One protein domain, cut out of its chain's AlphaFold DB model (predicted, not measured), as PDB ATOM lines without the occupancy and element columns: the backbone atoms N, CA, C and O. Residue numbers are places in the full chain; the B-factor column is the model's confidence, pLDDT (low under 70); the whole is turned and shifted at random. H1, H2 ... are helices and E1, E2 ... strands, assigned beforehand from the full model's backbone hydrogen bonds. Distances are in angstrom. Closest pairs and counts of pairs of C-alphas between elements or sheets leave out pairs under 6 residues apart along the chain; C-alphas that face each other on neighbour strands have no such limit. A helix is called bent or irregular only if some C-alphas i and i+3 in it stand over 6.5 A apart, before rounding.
ATOM      1  N   LYS A  25     150.076 218.492 254.660       86.88
ATOM      2  CA  LYS A  25     150.222 217.275 255.464       86.88
ATOM      3  C   LYS A  25     148.850 216.657 255.689       86.88
ATOM      4  O   LYS A  25     148.088 217.099 256.547       86.88
ATOM      5  N   ALA A  26     148.586 215.608 254.932       86.19
ATOM      6  CA  ALA A  26     147.423 214.756 255.069       86.19
ATOM      7  C   ALA A  26     147.704 213.612 256.057       86.19
ATOM      8  O   ALA A  26     148.757 212.974 255.995       86.19
ATOM      9  N   SER A  27     146.774 213.367 256.982       80.81
ATOM     10  CA  SER A  27     146.674 212.082 257.686       80.81
ATOM     11  C   SER A  27     146.204 210.991 256.710       80.81
ATOM     12  O   SER A  27     145.932 211.301 255.555       80.81
ATOM     13  N   GLY A  28     146.124 209.727 257.144       84.38
ATOM     14  CA  GLY A  28     145.744 208.595 256.284       84.38
ATOM     15  C   GLY A  28     144.585 208.924 255.333       84.38
ATOM     16  O   GLY A  28     143.499 209.251 255.803       84.38
ATOM     17  N   VAL A  29     144.852 208.908 254.020       87.69
ATOM     18  CA  VAL A  29     143.908 209.304 252.957       87.69
ATOM     19  C   VAL A  29     143.302 208.057 252.337       87.69
ATOM     20  O   VAL A  29     144.057 207.151 251.985       87.69
ATOM     21  N   LYS A  30     141.985 208.032 252.126       89.56
ATOM     22  CA  LYS A  30     141.264 206.929 251.477       89.56
ATOM     23  C   LYS A  30     141.648 206.810 250.005       89.56
ATOM     24  O   LYS A  30     140.995 207.358 249.122       89.56
ATOM     25  N   THR A  31     142.754 206.132 249.741       87.31
ATOM     26  CA  THR A  31     143.267 205.893 248.393       87.31
ATOM     27  C   THR A  31     143.629 204.419 248.231       87.31
ATOM     28  O   THR A  31     144.013 203.789 249.218       87.31
ATOM     29  N   PRO A  32     143.624 203.877 246.999       85.94
ATOM     30  CA  PRO A  32     144.023 202.488 246.743       85.94
ATOM     31  C   PRO A  32     145.497 202.153 247.057       85.94
ATOM     32  O   PRO A  32     145.948 201.037 246.814       85.94
ATOM     33  N   ILE A  33     146.302 203.105 247.555       87.56
ATOM     34  CA  ILE A  33     147.712 202.859 247.900       87.56
ATOM     35  C   ILE A  33     147.859 201.889 249.084       87.56
ATOM     36  O   ILE A  33     148.872 201.190 249.172       87.56
ATOM     37  N   TRP A  34     146.860 201.835 249.973       89.44
ATOM     38  CA  TRP A  34     146.892 201.016 251.185       89.44
ATOM     39  C   TRP A  34     146.809 199.529 250.872       89.44
ATOM     40  O   TRP A  34     147.645 198.786 251.377       89.44
ATOM     41  N   ASP A  35     145.929 199.117 249.957       86.69
ATOM     42  CA  ASP A  35     145.832 197.731 249.476       86.69
ATOM     43  C   ASP A  35     147.181 197.195 249.003       86.69
ATOM     44  O   ASP A  35     147.637 196.120 249.402       86.69
ATOM     45  N   LYS A  36     147.865 197.989 248.172       87.62
ATOM     46  CA  LYS A  36     149.181 197.633 247.641       87.62
ATOM     47  C   LYS A  36     150.221 197.519 248.757       87.62
ATOM     48  O   LYS A  36     151.035 196.596 248.737       87.62
ATOM     49  N   GLY A  37     150.211 198.451 249.710       86.56
ATOM     50  CA  GLY A  37     151.128 198.452 250.851       86.56
ATOM     51  C   GLY A  37     150.904 197.267 251.791       86.56
ATOM     52  O   GLY A  37     151.868 196.610 252.188       86.56
ATOM     53  N   ILE A  38     149.642 196.960 252.096       89.00
ATOM     54  CA  ILE A  38     149.228 195.816 252.912       89.00
ATOM     55  C   ILE A  38     149.665 194.521 252.227       89.00
ATOM     56  O   ILE A  38     150.385 193.734 252.833       89.00
ATOM     57  N   GLY A  39     149.320 194.332 250.950       88.75
ATOM     58  CA  GLY A  39     149.675 193.124 250.204       88.75
ATOM     59  C   GLY A  39     151.186 192.885 250.131       88.75
ATOM     60  O   GLY A  39     151.649 191.778 250.400       88.75
ATOM     61  N   ALA A  40     151.970 193.928 249.835       88.12
ATOM     62  CA  ALA A  40     153.428 193.828 249.798       88.12
ATOM     63  C   ALA A  40     154.031 193.491 251.173       88.12
ATOM     64  O   ALA A  40     154.962 192.690 251.257       88.12
ATOM     65  N   SER A  41     153.493 194.075 252.246       87.94
ATOM     66  CA  SER A  41     153.970 193.838 253.614       87.94
ATOM     67  C   SER A  41     153.652 192.418 254.083       87.94
ATOM     68  O   SER A  41     154.531 191.742 254.614       87.94
ATOM     69  N   THR A  42     152.434 191.933 253.822       88.12
ATOM     70  CA  THR A  42     152.029 190.555 254.133       88.12
ATOM     71  C   THR A  42     152.904 189.547 253.390       88.12
ATOM     72  O   THR A  42     153.471 188.654 254.014       88.12
ATOM     73  N   ALA A  43     153.109 189.736 252.081       89.19
ATOM     74  CA  ALA A  43     153.949 188.846 251.281       89.19
ATOM     75  C   ALA A  43     155.407 188.805 251.776       89.19
ATOM     76  O   ALA A  43     156.024 187.741 251.815       89.19
ATOM     77  N   LEU A  44     155.959 189.950 252.196       88.25
ATOM     78  CA  LEU A  44     157.299 190.018 252.780       88.25
ATOM     79  C   LEU A  44     157.380 189.228 254.096       88.25
ATOM     80  O   LEU A  44     158.321 188.458 254.295       88.25
ATOM     81  N   MET A  45     156.390 189.403 254.974       87.31
ATOM     82  CA  MET A  45     156.319 188.733 256.275       87.31
ATOM     83  C   MET A  45     156.145 187.215 256.157       87.31
ATOM     84  O   MET A  45     156.643 186.488 257.012       87.31
ATOM     85  N   GLU A  46     155.445 186.741 255.128       86.81
ATOM     86  CA  GLU A  46     155.196 185.313 254.899       86.81
ATOM     87  C   GLU A  46     156.327 184.624 254.123       86.81
ATOM     88  O   GLU A  46     156.603 183.450 254.363       86.81
ATOM     89  N   GLY A  47     156.976 185.330 253.191       86.50
ATOM     90  CA  GLY A  47     157.885 184.713 252.219       86.50
ATOM     91  C   GLY A  47     159.374 185.013 252.395       86.50
ATOM     92  O   GLY A  47     160.200 184.226 251.939       86.50
ATOM     93  N   ALA A  48     159.741 186.138 253.016       86.19
ATOM     94  CA  ALA A  48     161.127 186.625 253.025       86.19
ATOM     95  C   ALA A  48     161.729 186.793 254.426       86.19
ATOM     96  O   ALA A  48     162.951 186.863 254.561       86.19
ATOM     97  N   VAL A  49     160.898 186.865 255.467       87.62
ATOM     98  CA  VAL A  49     161.343 187.026 256.856       87.62
ATOM     99  C   VAL A  49     161.141 185.711 257.600       87.62
ATOM    100  O   VAL A  49     160.052 185.142 257.585       87.62
ATOM    101  N   SER A  50     162.184 185.216 258.270       89.62
ATOM    102  CA  SER A  50     162.050 184.024 259.108       89.62
ATOM    103  C   SER A  50     161.102 184.291 260.281       89.62
ATOM    104  O   SER A  50     161.041 185.399 260.820       89.62
ATOM    105  N   ALA A  51     160.379 183.259 260.722       85.94
ATOM    106  CA  ALA A  51     159.447 183.387 261.842       85.94
ATOM    107  C   ALA A  51     160.133 183.893 263.124       85.94
ATOM    108  O   ALA A  51     159.552 184.685 263.862       85.94
ATOM    109  N   GLU A  52     161.382 183.483 263.356       86.44
ATOM    110  CA  GLU A  52     162.186 183.900 264.505       86.44
ATOM    111  C   GLU A  52     162.542 185.392 264.460       86.44
ATOM    112  O   GLU A  52     162.367 186.090 265.458       86.44
ATOM    113  N   ALA A  53     162.941 185.905 263.289       86.50
ATOM    114  CA  ALA A  53     163.244 187.323 263.100       86.50
ATOM    115  C   ALA A  53     161.987 188.206 263.171       86.50
ATOM    116  O   ALA A  53     162.053 189.346 263.629       86.50
ATOM    117  N   LEU A  54     160.833 187.684 262.741       86.56
ATOM    118  CA  LEU A  54     159.568 188.417 262.759       86.56
ATOM    119  C   LEU A  54     158.915 188.453 264.148       86.56
ATOM    120  O   LEU A  54     158.214 189.409 264.477       86.56
ATOM    121  N   ARG A  55     159.146 187.428 264.974       85.69
ATOM    122  CA  ARG A  55     158.530 187.242 266.295       85.69
ATOM    123  C   ARG A  55     158.549 188.490 267.197       85.69
ATOM    124  O   ARG A  55     157.473 188.843 267.676       85.69
ATOM    125  N   PRO A  56     159.679 189.196 267.418       86.56
ATOM    126  CA  PRO A  56     159.691 190.375 268.289       86.56
ATOM    127  C   PRO A  56     158.933 191.583 267.716       86.56
ATOM    128  O   PRO A  56     158.493 192.439 268.482       86.56
ATOM    129  N   TYR A  57     158.758 191.642 266.390       85.62
ATOM    130  CA  TYR A  57     158.115 192.754 265.683       85.62
ATOM    131  C   TYR A  57     156.666 192.475 265.289       85.62
ATOM    132  O   TYR A  57     155.973 193.395 264.867       85.62
ATOM    133  N   ARG A  58     156.186 191.235 265.443       84.94
ATOM    134  CA  ARG A  58     154.867 190.814 264.960       84.94
ATOM    135  C   ARG A  58     153.736 191.721 265.449       84.94
ATOM    136  O   ARG A  58     152.975 192.199 264.621       84.94
ATOM    137  N   GLY A  59     153.694 192.041 266.743       84.94
ATOM    138  CA  GLY A  59     152.678 192.952 267.287       84.94
ATOM    139  C   GLY A  59     152.716 194.350 266.658       84.94
ATOM    140  O   GLY A  59     151.678 194.900 266.311       84.94
ATOM    141  N   MET A  60     153.915 194.894 266.425       83.75
ATOM    142  CA  MET A  60     154.080 196.185 265.749       83.75
ATOM    143  C   MET A  60     153.645 196.116 264.279       83.75
ATOM    144  O   MET A  60     152.979 197.025 263.790       83.75
ATOM    145  N   CYS A  61     154.003 195.047 263.565       87.06
ATOM    146  CA  CYS A  61     153.571 194.836 262.185       87.06
ATOM    147  C   CYS A  61     152.043 194.749 262.088       87.06
ATOM    148  O   CYS A  61     151.453 195.400 261.228       87.06
ATOM    149  N   ASP A  62     151.407 194.007 262.995       87.69
ATOM    150  CA  ASP A  62     149.954 193.847 263.034       87.69
ATOM    151  C   ASP A  62     149.250 195.196 263.313       87.69
ATOM    152  O   ASP A  62     148.276 195.535 262.640       87.69
ATOM    153  N   GLU A  63     149.781 196.025 264.222       84.75
ATOM    154  CA  GLU A  63     149.276 197.386 264.487       84.75
ATOM    155  C   GLU A  63     149.430 198.335 263.288       84.75
ATOM    156  O   GLU A  63     148.523 199.115 262.976       84.75
ATOM    157  N   ILE A  64     150.567 198.274 262.588       85.50
ATOM    158  CA  ILE A  64     150.800 199.070 261.376       85.50
ATOM    159  C   ILE A  64     149.806 198.665 260.282       85.50
ATOM    160  O   ILE A  64     149.209 199.535 259.647       85.50
ATOM    161  N   LEU A  65     149.582 197.362 260.091       88.94
ATOM    162  CA  LEU A  65     148.596 196.851 259.137       88.94
ATOM    163  C   LEU A  65     147.171 197.271 259.518       88.94
ATOM    164  O   LEU A  65     146.408 197.689 258.649       88.94
ATOM    165  N   ALA A  66     146.817 197.228 260.804       87.19
ATOM    166  CA  ALA A  66     145.528 197.718 261.289       87.19
ATOM    167  C   ALA A  66     145.354 199.225 261.032       87.19
ATOM    168  O   ALA A  66     144.292 199.664 260.596       87.19
ATOM    169  N   THR A  67     146.412 200.014 261.223       84.06
ATOM    170  CA  THR A  67     146.407 201.456 260.935       84.06
ATOM    171  C   THR A  67     146.240 201.735 259.440       84.06
ATOM    172  O   THR A  67     145.502 202.644 259.067       84.06
ATOM    173  N   ALA A  68     146.889 200.946 258.578       85.62
ATOM    174  CA  ALA A  68     146.728 201.044 257.130       85.62
ATOM    175  C   ALA A  68     145.282 200.747 256.697       85.62
ATOM    176  O   ALA A  68     144.708 201.524 255.939       85.62
ATOM    177  N   ARG A  69     144.661 199.692 257.247       87.38
ATOM    178  CA  ARG A  69     143.238 199.374 257.010       87.38
ATOM    179  C   ARG A  69     142.313 200.480 257.508       87.38
ATOM    180  O   ARG A  69     141.404 200.899 256.801       87.38
ATOM    181  N   TYR A  70     142.582 201.029 258.691       85.00
ATOM    182  CA  TYR A  70     141.821 202.164 259.208       85.00
ATOM    183  C   TYR A  70     141.926 203.395 258.295       85.00
ATOM    184  O   TYR A  70     140.935 204.089 258.075       85.00
ATOM    185  N   ALA A  71     143.108 203.673 257.737       84.25
ATOM    186  CA  ALA A  71     143.300 204.766 256.786       84.25
ATOM    187  C   ALA A  71     142.531 204.546 255.472       84.25
ATOM    188  O   ALA A  71     142.061 205.511 254.871       84.25
ATOM    189  N   GLU A  72     142.372 203.299 255.045       86.00
ATOM    190  CA  GLU A  72     141.570 202.924 253.883       86.00
ATOM    191  C   GLU A  72     140.061 203.099 254.141       86.00
ATOM    192  O   GLU A  72     139.359 203.740 253.358       86.00
ATOM    193  N   GLU A  73     139.565 202.607 255.278       85.38
ATOM    194  CA  GLU A  73     138.134 202.606 255.611       85.38
ATOM    195  C   GLU A  73     137.628 203.959 256.121       85.38
ATOM    196  O   GLU A  73     136.520 204.398 255.800       85.38
ATOM    197  N   SER A  74     138.439 204.634 256.936       83.94
ATOM    198  CA  SER A  74     138.053 205.784 257.766       83.94
ATOM    199  C   SER A  74     138.996 206.984 257.625       83.94
ATOM    200  O   SER A  74     138.870 207.953 258.372       83.94
ATOM    201  N   GLY A  75     139.929 206.944 256.671       84.12
ATOM    202  CA  GLY A  75     140.813 208.067 256.373       84.12
ATOM    203  C   GLY A  75     140.091 209.324 255.879       84.12
ATOM    204  O   GLY A  75     138.887 209.334 255.635       84.12
ATOM    205  N   ILE A  76     140.847 210.397 255.680       89.44
ATOM    206  CA  ILE A  76     140.330 211.594 255.003       89.44
ATOM    207  C   ILE A  76     140.076 211.297 253.524       89.44
ATOM    208  O   ILE A  76     140.787 210.484 252.921       89.44
ATOM    209  N   THR A  77     139.076 211.933 252.925       91.31
ATOM    210  CA  THR A  77     138.772 211.695 251.514       91.31
ATOM    211  C   THR A  77     139.735 212.465 250.599       91.31
ATOM    212  O   THR A  77     140.279 213.508 250.987       91.31
ATOM    213  N   PRO A  78     139.980 211.982 249.368       91.69
ATOM    214  CA  PRO A  78     140.747 212.730 248.372       91.69
ATOM    215  C   PRO A  78     140.175 214.127 248.089       91.69
ATOM    216  O   PRO A  78     140.936 215.055 247.824       91.69
ATOM    217  N   GLU A  79     138.857 214.299 248.184       93.25
ATOM    218  CA  GLU A  79     138.165 215.573 247.974       93.25
ATOM    219  C   GLU A  79     138.498 216.590 249.073       93.25
ATOM    220  O   GLU A  79     138.740 217.753 248.765       93.25
ATOM    221  N   GLU A  80     138.597 216.167 250.339       90.62
ATOM    222  CA  GLU A  80     139.051 217.039 251.436       90.62
ATOM    223  C   GLU A  80     140.490 217.529 251.205       90.62
ATOM    224  O   GLU A  80     140.833 218.691 251.461       90.62
ATOM    225  N   VAL A  81     141.341 216.644 250.674       92.31
ATOM    226  CA  VAL A  81     142.711 216.992 250.282       92.31
ATOM    227  C   VAL A  81     142.709 217.979 249.116       92.31
ATOM    228  O   VAL A  81     143.408 218.992 249.181       92.31
ATOM    229  N   ALA A  82     141.901 217.728 248.085       94.62
ATOM    230  CA  ALA A  82     141.774 218.593 246.919       94.62
ATOM    231  C   ALA A  82     141.270 219.995 247.291       94.62
ATOM    232  O   ALA A  82     141.869 220.981 246.868       94.62
ATOM    233  N   ALA A  83     140.252 220.096 248.149       94.69
ATOM    234  CA  ALA A  83     139.726 221.372 248.631       94.69
ATOM    235  C   ALA A  83     140.790 222.184 249.390       94.69
ATOM    236  O   ALA A  83     140.918 223.393 249.209       94.69
ATOM    237  N   THR A  84     141.620 221.517 250.196       93.69
ATOM    238  CA  THR A  84     142.724 222.186 250.902       93.69
ATOM    239  C   THR A  84     143.813 222.666 249.936       93.69
ATOM    240  O   THR A  84     144.409 223.726 250.135       93.69
ATOM    241  N   ILE A  85     144.092 221.896 248.881       94.25
ATOM    242  CA  ILE A  85     145.016 222.311 247.820       94.25
ATOM    243  C   ILE A  85     144.456 223.533 247.083       94.25
ATOM    244  O   ILE A  85     145.195 224.489 246.856       94.25
ATOM    245  N   GLU A  86     143.165 223.539 246.756       96.50
ATOM    246  CA  GLU A  86     142.491 224.678 246.131       96.50
ATOM    247  C   GLU A  86     142.563 225.934 247.014       96.50
ATOM    248  O   GLU A  86     142.951 227.000 246.531       96.50
ATOM    249  N   GLU A  87     142.299 225.813 248.320       94.19
ATOM    250  CA  GLU A  87     142.463 226.912 249.285       94.19
ATOM    251  C   GLU A  87     143.904 227.448 249.262       94.19
ATOM    252  O   GLU A  87     144.134 228.657 249.194       94.19
ATOM    253  N   ALA A  88     144.897 226.556 249.284       93.25
ATOM    254  CA  ALA A  88     146.305 226.941 249.273       93.25
ATOM    255  C   ALA A  88     146.730 227.630 247.964       93.25
ATOM    256  O   ALA A  88     147.596 228.505 247.989       93.25
ATOM    257  N   LEU A  89     146.140 227.253 246.829       94.06
ATOM    258  CA  LEU A  89     146.438 227.853 245.527       94.06
ATOM    259  C   LEU A  89     145.738 229.203 245.323       94.06
ATOM    260  O   LEU A  89     146.298 230.083 244.672       94.06
ATOM    261  N   THR A  90     144.537 229.375 245.880       95.25
ATOM    262  CA  THR A  90     143.703 230.574 245.689       95.25
ATOM    263  C   THR A  90     143.913 231.647 246.760       95.25
ATOM    264  O   THR A  90     143.563 232.809 246.545       95.25
ATOM    265  N   ALA A  91     144.523 231.310 247.900       93.94
ATOM    266  CA  ALA A  91     144.785 232.269 248.965       93.94
ATOM    267  C   ALA A  91     145.733 233.405 248.512       93.94
ATOM    268  O   ALA A  91     146.835 233.140 248.014       93.94
ATOM    269  N   PRO A  92     145.394 234.685 248.778       89.56
ATOM    270  CA  PRO A  92     146.289 235.815 248.509       89.56
ATOM    271  C   PRO A  92     147.648 235.664 249.208       89.56
ATOM    272  O   PRO A  92     148.701 235.948 248.629       89.56
ATOM    273  N   GLN A  93     147.627 235.139 250.436       87.81
ATOM    274  CA  GLN A  93     148.803 234.831 251.239       87.81
ATOM    275  C   GLN A  93     148.645 233.432 251.862       87.81
ATOM    276  O   GLN A  93     148.137 233.307 252.978       87.81
ATOM    277  N   PRO A  94     149.038 232.363 251.144       87.88
ATOM    278  CA  PRO A  94     148.846 231.000 251.616       87.88
ATOM    279  C   PRO A  94     149.711 230.712 252.841       87.88
ATOM    280  O   PRO A  94     150.848 231.182 252.958       87.88
ATOM    281  N   ARG A  95     149.184 229.897 253.758       86.69
ATOM    282  CA  ARG A  95     149.946 229.429 254.922       86.69
ATOM    283  C   ARG A  95     151.078 228.517 254.449       86.69
ATOM    284  O   ARG A  95     150.921 227.742 253.517       86.69
ATOM    285  N   THR A  96     152.217 228.518 255.136       85.38
ATOM    286  CA  THR A  96     153.330 227.616 254.777       85.38
ATOM    287  C   THR A  96     153.003 226.135 254.993       85.38
ATOM    288  O   THR A  96     153.696 225.272 254.455       85.38
ATOM    289  N   ARG A  97     152.007 225.821 255.835       85.19
ATOM    290  CA  ARG A  97     151.640 224.453 256.220       85.19
ATOM    291  C   ARG A  97     150.132 224.330 256.414       85.19
ATOM    292  O   ARG A  97     149.567 225.078 257.210       85.19
ATOM    293  N   TYR A  98     149.534 223.349 255.751       87.50
ATOM    294  CA  TYR A  98     148.143 222.940 255.923       87.50
ATOM    295  C   TYR A  98     148.122 221.518 256.466       87.50
ATOM    296  O   TYR A  98     148.893 220.665 256.026       87.50
ATOM    297  N   LEU A  99     147.275 221.279 257.459       84.81
ATOM    298  CA  LEU A  99     147.130 219.986 258.117       84.81
ATOM    299  C   LEU A  99     145.710 219.492 257.864       84.81
ATOM    300  O   LEU A  99     144.769 220.242 258.105       84.81
ATOM    301  N   ILE A 100     145.571 218.251 257.406       85.44
ATOM    302  CA  ILE A 100     144.282 217.644 257.070       85.44
ATOM    303  C   ILE A 100     144.126 216.360 257.890       85.44
ATOM    304  O   ILE A 100     144.998 215.485 257.850       85.44
ATOM    305  N   GLY A 101     143.035 216.265 258.653       73.88
ATOM    306  CA  GLY A 101     142.718 215.141 259.541       73.88
ATOM    307  C   GLY A 101     142.954 215.404 261.041       73.88
ATOM    308  O   GLY A 101     143.782 216.224 261.441       73.88
TER     309      GLY A 101
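AT A GLANCE: This is residues 25 to 101 of the 135 residues of an uncharacterized protein of Tetrabaena socialis (UniProt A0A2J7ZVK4). Picture a long helical hairpin, H1 and H2 side by side, with a small head at its open end, where H3 and the short strand E1 are joined by a link that folds back. The two lobes lie one after the other along a rod; residues 47 to 52 stick out at the hairpin's turn and residues 89 to 94 at the far end of the head. The printed part has 77 residues with three named helices and one named strand, in the order H1, H2, H3, E1, and its class is mostly helix. It is only just loose, close to extended, with a radius of gyration of the C-alphas of 17.1 A, and its C-alphas span 56 by 21 by 18 A.

HOW THE PARTS SIT: Begin with the longest helix, H2, residues 51 to 74, which has a kink of 65 degrees near residue 58 and is irregular there: C-alphas 56 and 59 are 7.5 A apart. It touches H1, residues 33 to 47, and the closest C-alphas, those of Trp 34 and Ala 68, are 5.9 A apart. The two run opposite ways at a shallow tilt of 16 degrees and form a helical hairpin. Move on to H3, residues 78 to 90, which is apart from both H1 and H2. After H3 in the chain, look for E1, residues 97 to 100: the closest C-alphas of the two, those of Val 81 and Ile 100, are 7.0 A apart. E1 pairs with no named strand, but residues 25 to 26 pair with its residues 99 to 100, parallel. E1 is apart from H1 and from H2. In H1 and H3 every O i to N i+4 pair is within hydrogen-bond range; in H2, 16 of 20 are.

IN THESE COORDINATES: Find C-alpha 51 at (159.447, 183.387, 261.842); from there H2 runs 31.2 A to C-alpha 74 at (138.053, 205.784, 257.766). H1 begins at C-alpha 33, at (147.712, 202.859, 247.900), and covers 21.2 A to C-alpha 47. H3 covers 18.3 A from Pro 78 to Thr 90. E1 runs from Arg 97 to Ile 100, where C-alpha 100 stands at (144.282, 217.644, 257.070).

THE WHOLE: Look for the two C-alphas farthest apart at Glu 52 and Pro 92, 56.6 A from each other. The first and last printed C-alphas, those of Lys 25 and Gly 101, are 8.8 A apart. The links from H1 to H2 and from H2 to H3 are tight, the one from H3 to E1 is short, and no link is long. The printed part has no cut. Its mean pLDDT is 87.8, and no printed residue is under 70.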